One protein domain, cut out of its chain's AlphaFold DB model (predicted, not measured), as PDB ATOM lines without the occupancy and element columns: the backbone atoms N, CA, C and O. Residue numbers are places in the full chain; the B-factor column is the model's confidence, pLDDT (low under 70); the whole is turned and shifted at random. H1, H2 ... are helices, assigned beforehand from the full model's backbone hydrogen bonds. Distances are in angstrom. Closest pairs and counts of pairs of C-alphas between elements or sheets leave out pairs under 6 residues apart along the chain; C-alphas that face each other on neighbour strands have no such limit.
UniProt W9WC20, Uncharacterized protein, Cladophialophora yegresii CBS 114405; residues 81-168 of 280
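This is residues 81 to 168 of the 280 residues of an uncharacterized protein of Cladophialophora yegresii CBS 114405 (UniProt W9WC20). A long straight helix, H2, makes the length; H1 crosses it near residue 111, and after residue 139 the backbone folds back into H3, a free arm over residues 155 to 168. The 88 printed residues hold three named helices, H1, H2, H3 in chain order, and no named strand: all helix. The whole is extended, radius of gyration of the C-alphas 19.9 A, and spans 57 by 31 by 21 A.

Find C-alpha 81 at (13.019, 44.762, -25.445), where H1, residues 81 to 95, begins. H2, residues 105 to 139, runs 50.8 A. H3, residues 147 to 168, runs 31.8 A to C-alpha 168 at (-9.941, 50.248, -44.592).

Look at C-alphas 87 and 111, the closest of H1 and H2, 7.2 A apart: these helices are close but not clearly touching, about perpendicular at 77 degrees. H2 and H3 are near each other, closest 8.1 A. H1 and H3 are apart. Every O i to N i+4 pair is within hydrogen-bond range in H1 and H2, and 17 of 18 in H3.

The printed part has no cut, and both links are short. Confidence is under 70 at residues 141 to 150, 154 and 160 to 168.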
ATOM      1  N   GLU A  81      13.727  45.834 -26.147       89.19
ATOM      2  CA  GLU A  81      13.019  44.762 -25.445       89.19
ATOM      3  C   GLU A  81      12.855  45.082 -23.952       89.19
ATOM      4  O   GLU A  81      11.746  44.976 -23.428       89.19
ATOM      5  N   ASP A  82      13.917  45.537 -23.281       92.75
ATOM      6  CA  ASP A  82      13.868  45.939 -21.871       92.75
ATOM      7  C   ASP A  82      12.906  47.113 -21.633       92.75
ATOM      8  O   ASP A  82      12.108  47.063 -20.692       92.75
ATOM      9  N   HIS A  83      12.890  48.114 -22.523       90.31
ATOM     10  CA  HIS A  83      11.924  49.220 -22.472       90.31
ATOM     11  C   HIS A  83      10.471  48.734 -22.604       90.31
ATOM     12  O   HIS A  83       9.594  49.115 -21.824       90.31
ATOM     13  N   VAL A  84      10.205  47.814 -23.537       90.25
ATOM     14  CA  VAL A  84       8.878  47.198 -23.699       90.25
ATOM     15  C   VAL A  84       8.489  46.359 -22.475       90.25
ATOM     16  O   VAL A  84       7.333  46.418 -22.043       90.25
ATOM     17  N   ARG A  85       9.424  45.609 -21.872       93.12
ATOM     18  CA  ARG A  85       9.168  44.866 -20.626       93.12
ATOM     19  C   ARG A  85       8.832  45.814 -19.471       93.12
ATOM     20  O   ARG A  85       7.885  45.537 -18.732       93.12
ATOM     21  N   ASP A  86       9.552  46.925 -19.323       92.88
ATOM     22  CA  ASP A  86       9.274  47.939 -18.299       92.88
ATOM     23  C   ASP A  86       7.898  48.595 -18.501       92.88
ATOM     24  O   ASP A  86       7.084  48.591 -17.575       92.88
ATOM     25  N   MET A  87       7.564  49.041 -19.719       91.81
ATOM     26  CA  MET A  87       6.220  49.541 -20.041       91.81
ATOM     27  C   MET A  87       5.122  48.528 -19.692       91.81
ATOM     28  O   MET A  87       4.151  48.873 -19.019       91.81
ATOM     29  N   MET A  88       5.273  47.258 -20.078       91.81
ATOM     30  CA  MET A  88       4.289  46.212 -19.763       91.81
ATOM     31  C   MET A  88       4.163  45.953 -18.253       91.81
ATOM     32  O   MET A  88       3.062  45.695 -17.754       91.81
ATOM     33  N   ASN A  89       5.259  46.055 -17.497       92.62
ATOM     34  CA  ASN A  89       5.242  45.947 -16.039       92.62
ATOM     35  C   ASN A  89       4.582  47.172 -15.380       92.62
ATOM     36  O   ASN A  89       3.784  47.003 -14.455       92.62
ATOM     37  N   LYS A  90       4.837  48.385 -15.887       91.06
ATOM     38  CA  LYS A  90       4.142  49.623 -15.503       91.06
ATOM     39  C   LYS A  90       2.630  49.504 -15.732       91.06
ATOM     40  O   LYS A  90       1.874  49.713 -14.786       91.06
ATOM     41  N   VAL A  91       2.185  49.058 -16.915       89.69
ATOM     42  CA  VAL A  91       0.759  48.787 -17.205       89.69
ATOM     43  C   VAL A  91       0.173  47.778 -16.216       89.69
ATOM     44  O   VAL A  91      -0.895  48.021 -15.658       89.69
ATOM     45  N   ARG A  92       0.875  46.667 -15.943       91.56
ATOM     46  CA  ARG A  92       0.399  45.646 -14.993       91.56
ATOM     47  C   ARG A  92       0.240  46.199 -13.574       91.56
ATOM     48  O   ARG A  92      -0.717  45.839 -12.896       91.56
ATOM     49  N   ARG A  93       1.136  47.087 -13.122       91.00
ATOM     50  CA  ARG A  93       1.009  47.755 -11.814       91.00
ATOM     51  C   ARG A  93      -0.252  48.619 -11.735       91.00
ATOM     52  O   ARG A  93      -0.953  48.525 -10.734       91.00
ATOM     53  N   VAL A  94      -0.573  49.378 -12.787       89.81
ATOM     54  CA  VAL A  94      -1.814  50.178 -12.856       89.81
ATOM     55  C   VAL A  94      -3.055  49.287 -12.889       89.81
ATOM     56  O   VAL A  94      -3.992  49.512 -12.129       89.81
ATOM     57  N   ALA A  95      -3.051  48.234 -13.712       89.50
ATOM     58  CA  ALA A  95      -4.166  47.288 -13.807       89.50
ATOM     59  C   ALA A  95      -4.463  46.574 -12.472       89.50
ATOM     60  O   ALA A  95      -5.612  46.252 -12.187       89.50
ATOM     61  N   ASN A  96      -3.439  46.384 -11.635       92.62
ATOM     62  CA  ASN A  96      -3.554  45.818 -10.290       92.62
ATOM     63  C   ASN A  96      -3.895  46.866  -9.203       92.62
ATOM     64  O   ASN A  96      -3.760  46.571  -8.017       92.62
ATOM     65  N   GLY A  97      -4.308  48.084  -9.577       87.69
ATOM     66  CA  GLY A  97      -4.718  49.142  -8.644       87.69
ATOM     67  C   GLY A  97      -3.576  49.944  -8.010       87.69
ATOM     68  O   GLY A  97      -3.805  50.644  -7.027       87.69
ATOM     69  N   GLY A  98      -2.352  49.847  -8.537       89.44
ATOM     70  CA  GLY A  98      -1.224  50.686  -8.121       89.44
ATOM     71  C   GLY A  98      -1.207  52.064  -8.796       89.44
ATOM     72  O   GLY A  98      -1.906  52.301  -9.781       89.44
ATOM     73  N   ASP A  99      -0.356  52.961  -8.287       88.56
ATOM     74  CA  ASP A  99      -0.188  54.323  -8.816       88.56
ATOM     75  C   ASP A  99       0.096  54.350 -10.323       88.56
ATOM     76  O   ASP A  99       0.930  53.584 -10.816       88.56
ATOM     77  N   ASN A 100      -0.511  55.305 -11.036       86.44
ATOM     78  CA  ASN A 100      -0.225  55.541 -12.449       86.44
ATOM     79  C   ASN A 100       1.201  56.115 -12.647       86.44
ATOM     80  O   ASN A 100       1.464  57.247 -12.217       86.44
ATOM     81  N   PRO A 101       2.123  55.386 -13.314       84.62
ATOM     82  CA  PRO A 101       3.459  55.883 -13.620       84.62
ATOM     83  C   PRO A 101       3.490  56.733 -14.898       84.62
ATOM     84  O   PRO A 101       4.431  57.500 -15.068       84.62
ATOM     85  N   PHE A 102       2.487  56.618 -15.775       87.31
ATOM     86  CA  PHE A 102       2.413  57.333 -17.048       87.31
ATOM     87  C   PHE A 102       1.875  58.745 -16.797       87.31
ATOM     88  O   PHE A 102       0.666  58.942 -16.635       87.31
ATOM     89  N   LYS A 103       2.789  59.714 -16.679       88.38
ATOM     90  CA  LYS A 103       2.474  61.103 -16.291       88.38
ATOM     91  C   LYS A 103       2.820  62.124 -17.369       88.38
ATOM     92  O   LYS A 103       2.266  63.220 -17.340       88.38
ATOM     93  N   SER A 104       3.727  61.797 -18.287       91.00
ATOM     94  CA  SER A 104       4.043  62.647 -19.434       91.00
ATOM     95  C   SER A 104       3.141  62.333 -20.631       91.00
ATOM     96  O   SER A 104       2.532  61.267 -20.714       91.00
ATOM     97  N   GLU A 105       3.060  63.258 -21.587       90.19
ATOM     98  CA  GLU A 105       2.375  62.990 -22.857       90.19
ATOM     99  C   GLU A 105       3.112  61.915 -23.676       90.19
ATOM    100  O   GLU A 105       2.478  61.110 -24.355       90.19
ATOM    101  N   GLU A 106       4.443  61.856 -23.570       91.12
ATOM    102  CA  GLU A 106       5.259  60.882 -24.298       91.12
ATOM    103  C   GLU A 106       5.024  59.454 -23.786       91.12
ATOM    104  O   GLU A 106       4.768  58.567 -24.593       91.12
ATOM    105  N   ASP A 107       4.938  59.257 -22.463       87.62
ATOM    106  CA  ASP A 107       4.513  57.987 -21.846       87.62
ATOM    107  C   ASP A 107       3.197  57.461 -22.458       87.62
ATOM    108  O   ASP A 107       3.036  56.266 -22.716       87.62
ATOM    109  N   ILE A 108       2.232  58.361 -22.683       88.19
ATOM    110  CA  ILE A 108       0.905  58.030 -23.217       88.19
ATOM    111  C   ILE A 108       0.995  57.684 -24.711       88.19
ATOM    112  O   ILE A 108       0.323  56.751 -25.167       88.19
ATOM    113  N   ARG A 109       1.833  58.391 -25.480       91.75
ATOM    114  CA  ARG A 109       2.092  58.100 -26.901       91.75
ATOM    115  C   ARG A 109       2.798  56.757 -27.079       91.75
ATOM    116  O   ARG A 109       2.340  55.949 -27.887       91.75
ATOM    117  N   GLU A 110       3.844  56.485 -26.301       90.62
ATOM    118  CA  GLU A 110       4.569  55.210 -26.317       90.62
ATOM    119  C   GLU A 110       3.656  54.039 -25.936       90.62
ATOM    120  O   GLU A 110       3.593  53.042 -26.660       90.62
ATOM    121  N   LEU A 111       2.856  54.186 -24.873       90.56
ATOM    122  CA  LEU A 111       1.856  53.193 -24.475       90.56
ATOM    123  C   LEU A 111       0.811  52.952 -25.578       90.56
ATOM    124  O   LEU A 111       0.450  51.806 -25.862       90.56
ATOM    125  N   THR A 112       0.348  54.013 -26.244       89.94
ATOM    126  CA  THR A 112      -0.606  53.919 -27.362       89.94
ATOM    127  C   THR A 112       0.016  53.214 -28.573       89.94
ATOM    128  O   THR A 112      -0.643  52.399 -29.227       89.94
ATOM    129  N   LEU A 113       1.291  53.476 -28.874       92.75
ATOM    130  CA  LEU A 113       2.035  52.804 -29.938       92.75
ATOM    131  C   LEU A 113       2.238  51.315 -29.620       92.75
ATOM    132  O   LEU A 113       1.979  50.464 -30.477       92.75
ATOM    133  N   LEU A 114       2.624  50.995 -28.382       91.94
ATOM    134  CA  LEU A 114       2.773  49.629 -27.882       91.94
ATOM    135  C   LEU A 114       1.456  48.849 -27.991       91.94
ATOM    136  O   LEU A 114       1.442  47.754 -28.556       91.94
ATOM    137  N   ALA A 115       0.342  49.425 -27.532       90.50
ATOM    138  CA  ALA A 115      -0.980  48.806 -27.611       90.50
ATOM    139  C   ALA A 115      -1.402  48.521 -29.065       90.50
ATOM    140  O   ALA A 115      -1.815  47.406 -29.391       90.50
ATOM    141  N   ASN A 116      -1.227  49.492 -29.969       93.75
ATOM    142  CA  ASN A 116      -1.516  49.314 -31.396       93.75
ATOM    143  C   ASN A 116      -0.656  48.212 -32.038       93.75
ATOM    144  O   ASN A 116      -1.153  47.422 -32.845       93.75
ATOM    145  N   ASN A 117       0.628  48.141 -31.690       91.81
ATOM    146  CA  ASN A 117       1.531  47.114 -32.202       91.81
ATOM    147  C   ASN A 117       1.202  45.724 -31.636       91.81
ATOM    148  O   ASN A 117       1.238  44.748 -32.386       91.81
ATOM    149  N   LEU A 118       0.786  45.630 -30.369       91.94
ATOM    150  CA  LEU A 118       0.333  44.381 -29.757       91.94
ATOM    151  C   LEU A 118      -0.941  43.844 -30.428       91.94
ATOM    152  O   LEU A 118      -0.988  42.666 -30.778       91.94
ATOM    153  N   VAL A 119      -1.934  44.697 -30.708       92.44
ATOM    154  CA  VAL A 119      -3.153  44.300 -31.445       92.44
ATOM    155  C   VAL A 119      -2.812  43.801 -32.855       92.44
ATOM    156  O   VAL A 119      -3.310  42.758 -33.285       92.44
ATOM    157  N   LYS A 120      -1.914  44.491 -33.575       92.38
ATOM    158  CA  LYS A 120      -1.420  44.036 -34.888       92.38
ATOM    159  C   LYS A 120      -0.728  42.672 -34.795       92.38
ATOM    160  O   LYS A 120      -0.968  41.818 -35.649       92.38
ATOM    161  N   LEU A 121       0.086  42.449 -33.761       92.50
ATOM    162  CA  LEU A 121       0.781  41.183 -33.525       92.50
ATOM    163  C   LEU A 121      -0.198  40.044 -33.200       92.50
ATOM    164  O   LEU A 121      -0.074  38.967 -33.779       92.50
ATOM    165  N   MET A 122      -1.205  40.282 -32.355       93.25
ATOM    166  CA  MET A 122      -2.258  39.304 -32.045       93.25
ATOM    167  C   MET A 122      -3.052  38.906 -33.296       93.25
ATOM    168  O   MET A 122      -3.242  37.718 -33.554       93.25
ATOM    169  N   ASN A 123      -3.439  39.879 -34.126       91.62
ATOM    170  CA  ASN A 123      -4.131  39.617 -35.390       91.62
ATOM    171  C   ASN A 123      -3.254  38.814 -36.369       91.62
ATOM    172  O   ASN A 123      -3.728  37.868 -37.002       91.62
ATOM    173  N   ALA A 124      -1.960  39.136 -36.464       88.75
ATOM    174  CA  ALA A 124      -1.011  38.377 -37.276       88.75
ATOM    175  C   ALA A 124      -0.817  36.940 -36.756       88.75
ATOM    176  O   ALA A 124      -0.800  36.001 -37.555       88.75
ATOM    177  N   ALA A 125      -0.727  36.751 -35.435       91.50
ATOM    178  CA  ALA A 125      -0.601  35.443 -34.796       91.50
ATOM    179  C   ALA A 125      -1.845  34.568 -35.012       91.50
ATOM    180  O   ALA A 125      -1.708  33.379 -35.304       91.50
ATOM    181  N   TYR A 126      -3.048  35.149 -34.953       91.06
ATOM    182  CA  TYR A 126      -4.295  34.444 -35.260       91.06
ATOM    183  C   TYR A 126      -4.310  33.924 -36.706       91.06
ATOM    184  O   TYR A 126      -4.517  32.732 -36.937       91.06
ATOM    185  N   ILE A 127      -3.991  34.786 -37.681       85.19
ATOM    186  CA  ILE A 127      -3.926  34.417 -39.107       85.19
ATOM    187  C   ILE A 127      -2.843  33.357 -39.365       85.19
ATOM    188  O   ILE A 127      -3.062  32.416 -40.131       85.19
ATOM    189  N   ALA A 128      -1.674  33.487 -38.729       90.75
ATOM    190  CA  ALA A 128      -0.600  32.503 -38.833       90.75
ATOM    191  C   ALA A 128      -1.031  31.138 -38.274       90.75
ATOM    192  O   ALA A 128      -0.822  30.120 -38.932       90.75
ATOM    193  N   THR A 129      -1.690  31.121 -37.113       91.56
ATOM    194  CA  THR A 129      -2.188  29.899 -36.464       91.56
ATOM    195  C   THR A 129      -3.246  29.205 -37.322       91.56
ATOM    196  O   THR A 129      -3.097  28.023 -37.618       91.56
ATOM    197  N   ASP A 130      -4.254  29.933 -37.814       85.69
ATOM    198  CA  ASP A 130      -5.261  29.402 -38.747       85.69
ATOM    199  C   ASP A 130      -4.614  28.827 -40.023       85.69
ATOM    200  O   ASP A 130      -4.933  27.714 -40.445       85.69
ATOM    201  N   THR A 131      -3.628  29.530 -40.591       83.44
ATOM    202  CA  THR A 131      -2.887  29.059 -41.771       83.44
ATOM    203  C   THR A 131      -2.115  27.767 -41.486       83.44
ATOM    204  O   THR A 131      -2.117  26.858 -42.321       83.44
ATOM    205  N   ILE A 132      -1.471  27.657 -40.318       85.94
ATOM    206  CA  ILE A 132      -0.749  26.448 -39.893       85.94
ATOM    207  C   ILE A 132      -1.730  25.293 -39.680       85.94
ATOM    208  O   ILE A 132      -1.510  24.222 -40.238       85.94
ATOM    209  N   VAL A 133      -2.838  25.505 -38.963       86.75
ATOM    210  CA  VAL A 133      -3.865  24.477 -38.717       86.75
ATOM    211  C   VAL A 133      -4.457  23.962 -40.032       86.75
ATOM    212  O   VAL A 133      -4.516  22.751 -40.240       86.75
ATOM    213  N   ARG A 134      -4.805  24.850 -40.975       79.88
ATOM    214  CA  ARG A 134      -5.259  24.449 -42.322       79.88
ATOM    215  C   ARG A 134      -4.175  23.706 -43.105       79.88
ATOM    216  O   ARG A 134      -4.490  22.757 -43.819       79.88
ATOM    217  N   GLY A 135      -2.911  24.109 -42.970       76.00
ATOM    218  CA  GLY A 135      -1.763  23.427 -43.577       76.00
ATOM    219  C   GLY A 135      -1.554  22.011 -43.032       76.00
ATOM    220  O   GLY A 135      -1.370  21.081 -43.813       76.00
ATOM    221  N   VAL A 136      -1.652  21.833 -41.712       80.75
ATOM    222  CA  VAL A 136      -1.558  20.533 -41.032       80.75
ATOM    223  C   VAL A 136      -2.735  19.636 -41.415       80.75
ATOM    224  O   VAL A 136      -2.506  18.515 -41.859       80.75
ATOM    225  N   ALA A 137      -3.972  20.142 -41.366       73.94
ATOM    226  CA  ALA A 137      -5.161  19.403 -41.794       73.94
ATOM    227  C   ALA A 137      -5.100  18.989 -43.278       73.94
ATOM    228  O   ALA A 137      -5.590  17.925 -43.651       73.94
ATOM    229  N   TYR A 138      -4.472  19.806 -44.129       73.62
ATOM    230  CA  TYR A 138      -4.195  19.459 -45.519       73.62
ATOM    231  C   TYR A 138      -3.134  18.344 -45.649       73.62
ATOM    232  O   TYR A 138      -3.363  17.379 -46.374       73.62
ATOM    233  N   ILE A 139      -2.005  18.431 -44.931       71.75
ATOM    234  CA  ILE A 139      -0.941  17.404 -44.956       71.75
ATOM    235  C   ILE A 139      -1.445  16.060 -44.402       71.75
ATOM    236  O   ILE A 139      -1.106  15.010 -44.937       71.75
ATOM    237  N   GLN A 140      -2.288  16.094 -43.370       76.94
ATOM    238  CA  GLN A 140      -2.887  14.916 -42.733       76.94
ATOM    239  C   GLN A 140      -4.095  14.343 -43.501       76.94
ATOM    240  O   GLN A 140      -4.732  13.408 -43.026       76.94
ATOM    241  N   GLY A 141      -4.448  14.890 -44.672       63.53
ATOM    242  CA  GLY A 141      -5.555  14.389 -45.499       63.53
ATOM    243  C   GLY A 141      -6.965  14.708 -44.981       63.53
ATOM    244  O   GLY A 141      -7.945  14.308 -45.603       63.53
ATOM    245  N   GLY A 142      -7.095  15.478 -43.895       58.66
ATOM    246  CA  GLY A 142      -8.381  15.962 -43.376       58.66
ATOM    247  C   GLY A 142      -9.059  17.015 -44.265       58.66
ATOM    248  O   GLY A 142     -10.235  17.321 -44.077       58.66
ATOM    249  N   SER A 143      -8.349  17.565 -45.257       56.97
ATOM    250  CA  SER A 143      -8.915  18.463 -46.268       56.97
ATOM    251  C   SER A 143      -9.165  17.739 -47.594       56.97
ATOM    252  O   SER A 143      -8.229  17.364 -48.295       56.97
ATOM    253  N   GLN A 144     -10.435  17.653 -48.004       56.81
ATOM    254  CA  GLN A 144     -10.874  17.120 -49.309       56.81
ATOM    255  C   GLN A 144     -10.426  17.976 -50.524       56.81
ATOM    256  O   GLN A 144     -10.731  17.655 -51.673       56.81
ATOM    257  N   ALA A 145      -9.725  19.095 -50.309       59.34
ATOM    258  CA  ALA A 145      -9.303  20.001 -51.373       59.34
ATOM    259  C   ALA A 145      -7.937  19.608 -51.962       59.34
ATOM    260  O   ALA A 145      -6.893  19.771 -51.335       59.34
ATOM    261  N   HIS A 146      -7.933  19.179 -53.228       59.75
ATOM    262  CA  HIS A 146      -6.716  18.813 -53.961       59.75
ATOM    263  C   HIS A 146      -5.608  19.906 -53.888       59.75
ATOM    264  O   HIS A 146      -5.916  21.091 -54.086       59.75
ATOM    265  N   PRO A 147      -4.311  19.551 -53.707       59.38
ATOM    266  CA  PRO A 147      -3.175  20.464 -53.464       59.38
ATOM    267  C   PRO A 147      -3.172  21.770 -54.267       59.38
ATOM    268  O   PRO A 147      -3.052  22.879 -53.740       59.38
ATOM    269  N   LYS A 148      -3.323  21.631 -55.590       59.38
ATOM    270  CA  LYS A 148      -3.246  22.732 -56.564       59.38
ATOM    271  C   LYS A 148      -4.409  23.726 -56.440       59.38
ATOM    272  O   LYS A 148      -4.328  24.812 -57.012       59.38
ATOM    273  N   THR A 149      -5.473  23.357 -55.734       64.19
ATOM    274  CA  THR A 149      -6.671  24.166 -55.489       64.19
ATOM    275  C   THR A 149      -6.558  24.867 -54.135       64.19
ATOM    276  O   THR A 149      -6.710  26.085 -54.083       64.19
ATOM    277  N   ALA A 150      -6.141  24.155 -53.080       61.56
ATOM    278  CA  ALA A 150      -5.861  24.736 -51.761       61.56
ATOM    279  C   ALA A 150      -4.821  25.875 -51.830       61.56
ATOM    280  O   ALA A 150      -5.063  26.980 -51.341       61.56
ATOM    281  N   MET A 151      -3.711  25.675 -52.558       70.00
ATOM    282  CA  MET A 151      -2.720  26.738 -52.803       70.00
ATOM    283  C   MET A 151      -3.271  27.949 -53.573       70.00
ATOM    284  O   MET A 151      -2.705  29.040 -53.469       70.00
ATOM    285  N   LYS A 152      -4.325  27.786 -54.383       72.19
ATOM    286  CA  LYS A 152      -4.968  28.908 -55.084       72.19
ATOM    287  C   LYS A 152      -5.872  29.689 -54.136       72.19
ATOM    288  O   LYS A 152      -5.760  30.910 -54.130       72.19
ATOM    289  N   PHE A 153      -6.659  29.007 -53.302       74.69
ATOM    290  CA  PHE A 153      -7.484  29.649 -52.275       74.69
ATOM    291  C   PHE A 153      -6.630  30.437 -51.276       74.69
ATOM    292  O   PHE A 153      -6.802  31.644 -51.177       74.69
ATOM    293  N   ALA A 154      -5.581  29.848 -50.692       69.31
ATOM    294  CA  ALA A 154      -4.685  30.576 -49.778       69.31
ATOM    295  C   ALA A 154      -4.021  31.821 -50.418       69.31
ATOM    296  O   ALA A 154      -3.798  32.843 -49.766       69.31
ATOM    297  N   ARG A 155      -3.716  31.776 -51.726       78.62
ATOM    298  CA  ARG A 155      -3.208  32.940 -52.482       78.62
ATOM    299  C   ARG A 155      -4.292  33.975 -52.793       78.62
ATOM    300  O   ARG A 155      -3.960  35.151 -52.934       78.62
ATOM    301  N   GLN A 156      -5.542  33.550 -52.945       78.81
ATOM    302  CA  GLN A 156      -6.695  34.416 -53.176       78.81
ATOM    303  C   GLN A 156      -7.106  35.120 -51.880       78.81
ATOM    304  O   GLN A 156      -7.202  36.344 -51.889       78.81
ATOM    305  N   ASP A 157      -7.199  34.398 -50.766       74.00
ATOM    306  CA  ASP A 157      -7.512  34.937 -49.437       74.00
ATOM    307  C   ASP A 157      -6.467  35.974 -49.009       74.00
ATOM    308  O   ASP A 157      -6.811  37.094 -48.634       74.00
ATOM    309  N   ARG A 158      -5.170  35.680 -49.198       73.25
ATOM    310  CA  ARG A 158      -4.094  36.657 -48.946       73.25
ATOM    311  C   ARG A 158      -4.222  37.923 -49.805       73.25
ATOM    312  O   ARG A 158      -3.857  39.003 -49.349       73.25
ATOM    313  N   ARG A 159      -4.723  37.822 -51.042       74.25
ATOM    314  CA  ARG A 159      -4.978  38.993 -51.905       74.25
ATOM    315  C   ARG A 159      -6.228  39.757 -51.474       74.25
ATOM    316  O   ARG A 159      -6.183  40.981 -51.462       74.25
ATOM    317  N   ALA A 160      -7.295  39.056 -51.095       69.19
ATOM    318  CA  ALA A 160      -8.518  39.655 -50.577       69.19
ATOM    319  C   ALA A 160      -8.247  40.423 -49.274       69.19
ATOM    320  O   ALA A 160      -8.638  41.578 -49.164       69.19
ATOM    321  N   HIS A 161      -7.478  39.847 -48.346       64.88
ATOM    322  CA  HIS A 161      -7.096  40.507 -47.095       64.88
ATOM    323  C   HIS A 161      -6.211  41.746 -47.322       64.88
ATOM    324  O   HIS A 161      -6.412  42.779 -46.689       64.88
ATOM    325  N   LEU A 162      -5.256  41.690 -48.261       69.00
ATOM    326  CA  LEU A 162      -4.450  42.864 -48.633       69.00
ATOM    327  C   LEU A 162      -5.270  43.953 -49.345       69.00
ATOM    328  O   LEU A 162      -4.942  45.130 -49.224       69.00
ATOM    329  N   ALA A 163      -6.325  43.586 -50.079       67.31
ATOM    330  CA  ALA A 163      -7.256  44.544 -50.672       67.31
ATOM    331  C   ALA A 163      -8.182  45.165 -49.611       67.31
ATOM    332  O   ALA A 163      -8.362  46.380 -49.608       67.31
ATOM    333  N   ALA A 164      -8.697  44.363 -48.675       62.12
ATOM    334  CA  ALA A 164      -9.525  44.821 -47.561       62.12
ATOM    335  C   ALA A 164      -8.760  45.776 -46.628       62.12
ATOM    336  O   ALA A 164      -9.276  46.838 -46.297       62.12
ATOM    337  N   GLY A 165      -7.501  45.465 -46.291       57.22
ATOM    338  CA  GLY A 165      -6.648  46.366 -45.506       57.22
ATOM    339  C   GLY A 165      -6.427  47.726 -46.182       57.22
ATOM    340  O   GLY A 165      -6.508  48.758 -45.527       57.22
ATOM    341  N   LYS A 166      -6.246  47.749 -47.510       59.12
ATOM    342  CA  LYS A 166      -6.130  49.003 -48.279       59.12
ATOM    343  C   LYS A 166      -7.446  49.774 -48.404       59.12
ATOM    344  O   LYS A 166      -7.420  50.996 -48.489       59.12
ATOM    345  N   ALA A 167      -8.584  49.081 -48.425       57.19
ATOM    346  CA  ALA A 167      -9.897  49.722 -48.412       57.19
ATOM    347  C   ALA A 167     -10.214  50.350 -47.042       57.19
ATOM    348  O   ALA A 167     -10.819  51.417 -46.992       57.19
ATOM    349  N   ALA A 168      -9.759  49.731 -45.946       55.62
ATOM    350  CA  ALA A 168      -9.941  50.248 -44.592       55.62
ATOM    351  C   ALA A 168      -9.167  51.556 -44.338       55.62
ATOM    352  O   ALA A 168      -9.724  52.478 -43.749       55.62
TER     353      ALA A 168